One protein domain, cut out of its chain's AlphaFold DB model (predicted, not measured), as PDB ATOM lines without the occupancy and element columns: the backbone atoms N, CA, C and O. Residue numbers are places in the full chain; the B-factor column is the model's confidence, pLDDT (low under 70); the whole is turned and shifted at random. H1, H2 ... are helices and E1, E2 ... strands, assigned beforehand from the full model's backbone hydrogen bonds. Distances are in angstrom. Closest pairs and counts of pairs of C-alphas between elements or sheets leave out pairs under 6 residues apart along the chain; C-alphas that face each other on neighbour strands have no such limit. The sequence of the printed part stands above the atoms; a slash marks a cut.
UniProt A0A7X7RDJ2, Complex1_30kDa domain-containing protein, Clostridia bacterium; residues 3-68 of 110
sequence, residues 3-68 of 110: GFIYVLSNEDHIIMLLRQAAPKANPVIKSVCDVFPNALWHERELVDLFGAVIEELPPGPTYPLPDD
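This is residues 3 to 68 of the 110 residues of the protein "Complex1_30kDa domain-containing protein" of Clostridia bacterium (UniProt A0A7X7RDJ2). A long two-stranded hairpin, E1 and E2, makes one arm, and a small body of helix H1 beside the short strand pair E3 and E4 makes the other part. The turn of the hairpin and the end of the unnamed tail, residues 56 to 68, lie at opposite ends of the elongated whole. The printed part has 66 residues, with one named helix and four named strands in the order E1, E2, E3, H1, E4; the class is mixed, helices and strands. It is only just compact, close to loose, with a radius of gyration of the C-alphas of 13.0 A and spans of 44 by 24 by 19 A.

E1, residues 3 to 9, is 19.5 A long and begins at C-alpha 3 (-146.477, 159.954, 4.101). E2, residues 15 to 22, measures 23.1 A, and E3, residues 28 to 30, 7.1 A. H1, residues 39 to 50, is 15.6 A long. E4, residues 53 to 55, measures 6.4 A and ends at C-alpha 55 (-150.274, 144.520, 1.196).

E1 and E2 form an antiparallel hairpin at 161 degrees, with N 4 and O 20 2.8 A apart, within hydrogen-bond range. The closest C-alphas of E2 and E3 are those of Ala 22 and Val 28, 6.4 A apart. E3 and E4 are parallel at 33 degrees, with N 55 and O 29 2.8 A apart, within hydrogen-bond range. E3, H1 and E4 form a strand-helix-strand unit, two parallel neighbour strands with a helix between them along the chain, and its crossover is right-handed. The closest C-alphas of H1 and E4 are those of Val 47 and Val 53, 6.1 A apart. E1 is apart from E3, H1 and E4. In H1 every O i to N i+4 pair is within hydrogen-bond range.

The C-alphas farthest apart are those of Asp 12 and Asp 68, 44.5 A. The printed part has no cut, and no link is long. The mean pLDDT of the printed part is 92.1, and no printed residue is under 70.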
ATOM      1  N   GLY A   3    -147.003 160.228   2.768       92.56
ATOM      2  CA  GLY A   3    -146.477 159.954   4.101       92.56
ATOM      3  C   GLY A   3    -147.540 159.302   4.973       92.56
ATOM      4  O   GLY A   3    -148.618 159.863   5.133       92.56
ATOM      5  N   PHE A   4    -147.201 158.163   5.561       93.06
ATOM      6  CA  PHE A   4    -148.016 157.425   6.517       93.06
ATOM      7  C   PHE A   4    -147.417 157.629   7.904       93.06
ATOM      8  O   PHE A   4    -146.204 157.488   8.082       93.06
ATOM      9  N   ILE A   5    -148.237 158.025   8.874       94.94
ATOM     10  CA  ILE A   5    -147.789 158.298  10.241       94.94
ATOM     11  C   ILE A   5    -148.617 157.441  11.187       94.94
ATOM     12  O   ILE A   5    -149.827 157.618  11.287       94.94
ATOM     13  N   TYR A   6    -147.944 156.549  11.902       93.56
ATOM     14  CA  TYR A   6    -148.532 155.733  12.951       93.56
ATOM     15  C   TYR A   6    -148.247 156.391  14.294       93.56
ATOM     16  O   TYR A   6    -147.088 156.630  14.646       93.56
ATOM     17  N   VAL A   7    -149.311 156.703  15.028       94.50
ATOM     18  CA  VAL A   7    -149.227 157.262  16.377       94.50
ATOM     19  C   VAL A   7    -149.453 156.125  17.360       94.50
ATOM     20  O   VAL A   7    -150.531 155.540  17.402       94.50
ATOM     21  N   LEU A   8    -148.420 155.807  18.129       92.94
ATOM     22  CA  LEU A   8    -148.428 154.743  19.123       92.94
ATOM     23  C   LEU A   8    -148.233 155.354  20.505       92.94
ATOM     24  O   LEU A   8    -147.496 156.327  20.666       92.94
ATOM     25  N   SER A   9    -148.864 154.767  21.511       94.44
ATOM     26  CA  SER A   9    -148.700 155.166  22.906       94.44
ATOM     27  C   SER A   9    -148.561 153.943  23.796       94.44
ATOM     28  O   SER A   9    -149.185 152.918  23.521       94.44
ATOM     29  N   ASN A  10    -147.785 154.056  24.871       93.50
ATOM     30  CA  ASN A  10    -147.698 153.028  25.907       93.50
ATOM     31  C   ASN A  10    -148.385 153.462  27.218       93.50
ATOM     32  O   ASN A  10    -148.885 154.584  27.337       93.50
ATOM     33  N   GLU A  11    -148.400 152.564  28.206       95.50
ATOM     34  CA  GLU A  11    -148.976 152.817  29.537       95.50
ATOM     35  C   GLU A  11    -148.238 153.922  30.310       95.50
ATOM     36  O   GLU A  11    -148.864 154.648  31.076       95.50
ATOM     37  N   ASP A  12    -146.943 154.126  30.039       96.75
ATOM     38  CA  ASP A  12    -146.134 155.200  30.635       96.75
ATOM     39  C   ASP A  12    -146.394 156.586  30.008       96.75
ATOM     40  O   ASP A  12    -145.643 157.534  30.243       96.75
ATOM     41  N   HIS A  13    -147.442 156.718  29.186       94.38
ATOM     42  CA  HIS A  13    -147.827 157.948  28.486       94.38
ATOM     43  C   HIS A  13    -146.768 158.492  27.513       94.38
ATOM     44  O   HIS A  13    -146.776 159.677  27.166       94.38
ATOM     45  N   ILE A  14    -145.872 157.634  27.026       96.31
ATOM     46  CA  ILE A  14    -144.920 157.977  25.972       96.31
ATOM     47  C   ILE A  14    -145.623 157.819  24.627       96.31
ATOM     48  O   ILE A  14    -146.158 156.754  24.318       96.31
ATOM     49  N   ILE A  15    -145.592 158.875  23.813       96.56
ATOM     50  CA  ILE A  15    -146.129 158.870  22.451       96.56
ATOM     51  C   ILE A  15    -144.969 158.730  21.464       96.56
ATOM     52  O   ILE A  15    -144.024 159.520  21.477       96.56
ATOM     53  N   MET A  16    -145.064 157.743  20.579       95.88
ATOM     54  CA  MET A  16    -144.141 157.517  19.475       95.88
ATOM     55  C   MET A  16    -144.856 157.777  18.149       95.88
ATOM     56  O   MET A  16    -145.951 157.271  17.913       95.88
ATOM     57  N   LEU A  17    -144.216 158.548  17.267       96.31
ATOM     58  CA  LEU A  17    -144.666 158.738  15.892       96.31
ATOM     59  C   LEU A  17    -143.717 157.992  14.963       96.31
ATOM     60  O   LEU A  17    -142.549 158.364  14.830       96.31
ATOM     61  N   LEU A  18    -144.228 156.965  14.295       93.69
ATOM     62  CA  LEU A  18    -143.504 156.246  13.259       93.69
ATOM     63  C   LEU A  18    -143.961 156.751  11.894       93.69
ATOM     64  O   LEU A  18    -145.132 156.630  11.541       93.69
ATOM     65  N   ARG A  19    -143.035 157.321  11.119       94.69
ATOM     66  CA  ARG A  19    -143.313 157.823   9.773       94.69
ATOM     67  C   ARG A  19    -142.718 156.897   8.721       94.69
ATOM     68  O   ARG A  19    -141.513 156.662   8.715       94.69
ATOM     69  N   GLN A  20    -143.550 156.489   7.774       92.81
ATOM     70  CA  GLN A  20    -143.155 155.819   6.541       92.81
ATOM     71  C   GLN A  20    -143.508 156.708   5.347       92.81
ATOM     72  O   GLN A  20    -144.511 157.419   5.363       92.81
ATOM     73  N   ALA A  21    -142.677 156.706   4.310       92.81
ATOM     74  CA  ALA A  21    -142.951 157.420   3.069       92.81
ATOM     75  C   ALA A  21    -142.935 156.440   1.896       92.81
ATOM     76  O   ALA A  21    -142.103 155.536   1.866       92.81
ATOM     77  N   ALA A  22    -143.837 156.644   0.938       92.50
ATOM     78  CA  ALA A  22    -143.890 155.881  -0.302       92.50
ATOM     79  C   ALA A  22    -144.034 156.820  -1.516       92.50
ATOM     80  O   ALA A  22    -144.625 157.906  -1.398       92.50
ATOM     81  N   PRO A  23    -143.520 156.432  -2.697       92.88
ATOM     82  CA  PRO A  23    -143.691 157.209  -3.919       92.88
ATOM     83  C   PRO A  23    -145.171 157.419  -4.240       92.88
ATOM     84  O   PRO A  23    -145.974 156.496  -4.160       92.88
ATOM     85  N   LYS A  24    -145.549 158.630  -4.660       87.62
ATOM     86  CA  LYS A  24    -146.957 158.951  -4.971       87.62
ATOM     87  C   LYS A  24    -147.519 158.126  -6.143       87.62
ATOM     88  O   LYS A  24    -148.719 157.854  -6.170       87.62
ATOM     89  N   ALA A  25    -146.654 157.768  -7.095       88.38
ATOM     90  CA  ALA A  25    -147.001 156.976  -8.274       88.38
ATOM     91  C   ALA A  25    -147.237 155.493  -7.947       88.38
ATOM     92  O   ALA A  25    -148.000 154.836  -8.642       88.38
ATOM     93  N   ASN A  26    -146.599 154.977  -6.893       88.94
ATOM     94  CA  ASN A  26    -146.757 153.596  -6.449       88.94
ATOM     95  C   ASN A  26    -146.680 153.516  -4.911       88.94
ATOM     96  O   ASN A  26    -145.635 153.149  -4.362       88.94
ATOM     97  N   PRO A  27    -147.741 153.942  -4.199       91.12
ATOM     98  CA  PRO A  27    -147.723 154.073  -2.747       91.12
ATOM     99  C   PRO A  27    -148.015 152.735  -2.060       91.12
ATOM    100  O   PRO A  27    -149.083 152.545  -1.482       91.12
ATOM    101  N   VAL A  28    -147.060 151.809  -2.146       94.00
ATOM    102  CA  VAL A  28    -147.165 150.474  -1.544       94.00
ATOM    103  C   VAL A  28    -146.651 150.494  -0.107       94.00
ATOM    104  O   VAL A  28    -145.541 150.970   0.153       94.00
ATOM    105  N   ILE A  29    -147.444 149.959   0.816       93.50
ATOM    106  CA  ILE A  29    -147.081 149.733   2.221       93.50
ATOM    107  C   ILE A  29    -147.575 148.358   2.680       93.50
ATOM    108  O   ILE A  29    -148.439 147.762   2.044       93.50
ATOM    109  N   LYS A  30    -147.045 147.861   3.800       93.62
ATOM    110  CA  LYS A  30    -147.528 146.628   4.434       93.62
ATOM    111  C   LYS A  30    -148.542 146.946   5.520       93.62
ATOM    112  O   LYS A  30    -148.349 147.914   6.256       93.62
ATOM    113  N   SER A  31    -149.581 146.123   5.621       93.56
ATOM    114  CA  SER A  31    -150.561 146.216   6.697       93.56
ATOM    115  C   SER A  31    -149.907 145.965   8.056       93.56
ATOM    116  O   SER A  31    -149.036 145.107   8.201       93.56
ATOM    117  N   VAL A  32    -150.356 146.698   9.072       93.38
ATOM    118  CA  VAL A  32    -150.028 146.442  10.482       93.38
ATOM    119  C   VAL A  32    -151.170 145.742  11.220       93.38
ATOM    120  O   VAL A  32    -151.080 145.561  12.435       93.38
ATOM    121  N   CYS A  33    -152.226 145.322  10.512       93.00
ATOM    122  CA  CYS A  33    -153.401 144.671  11.099       93.00
ATOM    123  C   CYS A  33    -153.081 143.376  11.855       93.00
ATOM    124  O   CYS A  33    -153.810 143.040  12.786       93.00
ATOM    125  N   ASP A  34    -152.005 142.671  11.488       91.25
ATOM    126  CA  ASP A  34    -151.551 141.460  12.192       91.25
ATOM    127  C   ASP A  34    -151.156 141.754  13.652       91.25
ATOM    128  O   ASP A  34    -151.409 140.963  14.557       91.25
ATOM    129  N   VAL A  35    -150.597 142.942  13.905       92.31
ATOM    130  CA  VAL A  35    -150.197 143.391  15.249       92.31
ATOM    131  C   VAL A  35    -151.281 144.257  15.893       92.31
ATOM    132  O   VAL A  35    -151.555 144.136  17.087       92.31
ATOM    133  N   PHE A  36    -151.907 145.136  15.107       91.75
ATOM    134  CA  PHE A  36    -152.891 146.121  15.547       91.75
ATOM    135  C   PHE A  36    -154.203 145.954  14.766       91.75
ATOM    136  O   PHE A  36    -154.425 146.657  13.781       91.75
ATOM    137  N   PRO A  37    -155.123 145.073  15.201       91.00
ATOM    138  CA  PRO A  37    -156.361 144.795  14.465       91.00
ATOM    139  C   PRO A  37    -157.269 146.019  14.267       91.00
ATOM    140  O   PRO A  37    -158.068 146.076  13.335       91.00
ATOM    141  N   ASN A  38    -157.150 147.021  15.141       89.81
ATOM    142  CA  ASN A  38    -157.867 148.292  15.036       89.81
ATOM    143  C   ASN A  38    -157.373 149.175  13.876       89.81
ATOM    144  O   ASN A  38    -158.104 150.073  13.461       89.81
ATOM    145  N   ALA A  39    -156.180 148.918  13.331       92.12
ATOM    146  CA  ALA A  39    -155.651 149.637  12.177       92.12
ATOM    147  C   ALA A  39    -156.457 149.378  10.896       92.12
ATOM    148  O   ALA A  39    -156.389 150.193   9.983       92.12
ATOM    149  N   LEU A  40    -157.272 148.316  10.845       93.50
ATOM    150  CA  LEU A  40    -158.033 147.906   9.661       93.50
ATOM    151  C   LEU A  40    -158.825 149.045   9.013       93.50
ATOM    152  O   LEU A  40    -158.768 149.229   7.800       93.50
ATOM    153  N   TRP A  41    -159.570 149.813   9.810       92.38
ATOM    154  CA  TRP A  41    -160.400 150.900   9.282       92.38
ATOM    155  C   TRP A  41    -159.560 152.078   8.805       92.38
ATOM    156  O   TRP A  41    -159.833 152.622   7.741       92.38
ATOM    157  N   HIS A  42    -158.500 152.415   9.539       92.94
ATOM    158  CA  HIS A  42    -157.560 153.460   9.138       92.94
ATOM    159  C   HIS A  42    -156.831 153.092   7.843       92.94
ATOM    160  O   HIS A  42    -156.648 153.928   6.967       92.94
ATOM    161  N   GLU A  43    -156.443 151.830   7.692       93.44
ATOM    162  CA  GLU A  43    -155.818 151.319   6.478       93.44
ATOM    163  C   GLU A  43    -156.785 151.349   5.288       93.44
ATOM    164  O   GLU A  43    -156.398 151.799   4.213       93.44
ATOM    165  N   ARG A  44    -158.062 150.995   5.480       93.38
ATOM    166  CA  ARG A  44    -159.093 151.149   4.435       93.38
ATOM    167  C   ARG A  44    -159.301 152.602   4.017       93.38
ATOM    168  O   ARG A  44    -159.272 152.891   2.826       93.38
ATOM    169  N   GLU A  45    -159.383 153.524   4.977       93.62
ATOM    170  CA  GLU A  45    -159.465 154.958   4.676       93.62
ATOM    171  C   GLU A  45    -158.276 155.425   3.820       93.62
ATOM    172  O   GLU A  45    -158.446 156.219   2.896       93.62
ATOM    173  N   LEU A  46    -157.065 154.925   4.088       93.31
ATOM    174  CA  LEU A  46    -155.875 155.259   3.301       93.31
ATOM    175  C   LEU A  46    -155.936 154.707   1.870       93.31
ATOM    176  O   LEU A  46    -155.489 155.385   0.938       93.31
ATOM    177  N   VAL A  47    -156.488 153.507   1.682       92.62
ATOM    178  CA  VAL A  47    -156.708 152.922   0.350       92.62
ATOM    179  C   VAL A  47    -157.692 153.782  -0.442       92.62
ATOM    180  O   VAL A  47    -157.367 154.223  -1.544       92.62
ATOM    181  N   ASP A  48    -158.841 154.114   0.139       91.88
ATOM    182  CA  ASP A  48    -159.935 154.742  -0.608       91.88
ATOM    183  C   ASP A  48    -159.778 156.255  -0.763       91.88
ATOM    184  O   ASP A  48    -160.073 156.817  -1.817       91.88
ATOM    185  N   LEU A  49    -159.273 156.952   0.256       93.19
ATOM    186  CA  LEU A  49    -159.158 158.414   0.225       93.19
ATOM    187  C   LEU A  49    -157.852 158.900  -0.392       93.19
ATOM    188  O   LEU A  49    -157.810 160.002  -0.948       93.19
ATOM    189  N   PHE A  50    -156.787 158.101  -0.273       92.38
ATOM    190  CA  PHE A  50    -155.447 158.457  -0.728       92.38
ATOM    191  C   PHE A  50    -154.893 157.511  -1.782       92.38
ATOM    192  O   PHE A  50    -153.844 157.831  -2.331       92.38
ATOM    193  N   GLY A  51    -155.537 156.396  -2.118       91.69
ATOM    194  CA  GLY A  51    -155.031 155.466  -3.130       91.69
ATOM    195  C   GLY A  51    -153.768 154.742  -2.713       91.69
ATOM    196  O   GLY A  51    -152.904 154.509  -3.557       91.69
ATOM    197  N   ALA A  52    -153.605 154.487  -1.415       92.88
ATOM    198  CA  ALA A  52    -152.540 153.633  -0.913       92.88
ATOM    199  C   ALA A  52    -152.796 152.175  -1.319       92.88
ATOM    200  O   ALA A  52    -153.938 151.726  -1.351       92.88
ATOM    201  N   VAL A  53    -151.735 151.423  -1.600       93.00
ATOM    202  CA  VAL A  53    -151.813 149.976  -1.824       93.00
ATOM    203  C   VAL A  53    -151.252 149.297  -0.586       93.00
ATOM    204  O   VAL A  53    -150.053 149.381  -0.323       93.00
ATOM    205  N   ILE A  54    -152.123 148.664   0.195       92.94
ATOM    206  CA  ILE A  54    -151.747 148.028   1.457       92.94
ATOM    207  C   ILE A  54    -151.701 146.517   1.253       92.94
ATOM    208  O   ILE A  54    -152.728 145.868   1.059       92.94
ATOM    209  N   GLU A  55    -150.494 145.961   1.274       93.94
ATOM    210  CA  GLU A  55    -150.274 144.520   1.196       93.94
ATOM    211  C   GLU A  55    -150.771 143.840   2.477       93.94
ATOM    212  O   GLU A  55    -150.630 144.389   3.568       93.94
ATOM    213  N   GLU A  56    -151.323 142.631   2.343       91.50
ATOM    214  CA  GLU A  56    -151.798 141.798   3.465       91.50
ATOM    215  C   GLU A  56    -153.016 142.369   4.228       91.50
ATOM    216  O   GLU A  56    -153.402 141.838   5.268       91.50
ATOM    217  N   LEU A  57    -153.681 143.398   3.688       90.06
ATOM    218  CA  LEU A  57    -154.927 143.924   4.247       90.06
ATOM    219  C   LEU A  57    -156.069 142.888   4.128       90.06
ATOM    220  O   LEU A  57    -156.319 142.375   3.032       90.06
ATOM    221  N   PRO A  58    -156.821 142.603   5.209       89.81
ATOM    222  CA  PRO A  58    -157.973 141.710   5.144       89.81
ATOM    223  C   PRO A  58    -159.050 142.185   4.148       89.81
ATOM    224  O   PRO A  58    -159.444 143.362   4.179       89.81
ATOM    225  N   PRO A  59    -159.598 141.280   3.308       87.62
ATOM    226  CA  PRO A  59    -160.624 141.638   2.334       87.62
ATOM    227  C   PRO A  59    -161.882 142.171   3.026       87.62
ATOM    228  O   PRO A  59    -162.236 141.761   4.136       87.62
ATOM    229  N   GLY A  60    -162.583 143.090   2.369       87.62
ATOM    230  CA  GLY A  60    -163.865 143.600   2.844       87.62
ATOM    231  C   GLY A  60    -164.340 144.817   2.058       87.62
ATOM    232  O   GLY A  60    -163.800 145.079   0.985       87.62
ATOM    233  N   PRO A  61    -165.371 145.510   2.563       87.06
ATOM    234  CA  PRO A  61    -165.988 146.615   1.849       87.06
ATOM    235  C   PRO A  61    -165.077 147.844   1.807       87.06
ATOM    236  O   PRO A  61    -164.235 148.036   2.692       87.06
ATOM    237  N   THR A  62    -165.319 148.675   0.799       85.25
ATOM    238  CA  THR A  62    -164.826 150.050   0.688       85.25
ATOM    239  C   THR A  62    -165.279 150.857   1.908       85.25
ATOM    240  O   THR A  62    -166.389 150.682   2.418       85.25
ATOM    241  N   TYR A  63    -164.406 151.715   2.423       88.56
ATOM    242  CA  TYR A  63    -164.695 152.640   3.507       88.56
ATOM    243  C   TYR A  63    -163.730 153.840   3.467       88.56
ATOM    244  O   TYR A  63    -162.516 153.645   3.467       88.56
ATOM    245  N   PRO A  64    -164.219 155.094   3.527       89.44
ATOM    246  CA  PRO A  64    -165.581 155.518   3.869       89.44
ATOM    247  C   PRO A  64    -166.429 155.905   2.648       89.44
ATOM    248  O   PRO A  64    -167.508 156.475   2.805       89.44
ATOM    249  N   LEU A  65    -165.915 155.679   1.437       89.88
ATOM    250  CA  LEU A  65    -166.575 156.104   0.208       89.88
ATOM    251  C   LEU A  65    -167.761 155.187  -0.137       89.88
ATOM    252  O   LEU A  65    -167.741 154.012   0.228       89.88
ATOM    253  N   PRO A  66    -168.788 155.711  -0.836       87.94
ATOM    254  CA  PRO A  66    -169.882 154.897  -1.359       87.94
ATOM    255  C   PRO A  66    -169.380 153.780  -2.285       87.94
ATOM    256  O   PRO A  66    -168.374 153.953  -2.972       87.94
ATOM    257  N   ASP A  67    -170.124 152.677  -2.363       85.00
ATOM    258  CA  ASP A  67    -169.760 151.517  -3.192       85.00
ATOM    259  C   ASP A  67    -169.616 151.866  -4.687       85.00
ATOM    260  O   ASP A  67    -168.755 151.317  -5.371       85.00
ATOM    261  N   ASP A  68    -170.409 152.826  -5.179       85.00
ATOM    262  CA  ASP A  68    -170.400 153.286  -6.577       85.00
ATOM    263  C   ASP A  68    -169.347 154.380  -6.856       85.00
ATOM    264  O   ASP A  68    -169.394 155.061  -7.884       85.00
TER     265      ASP A  68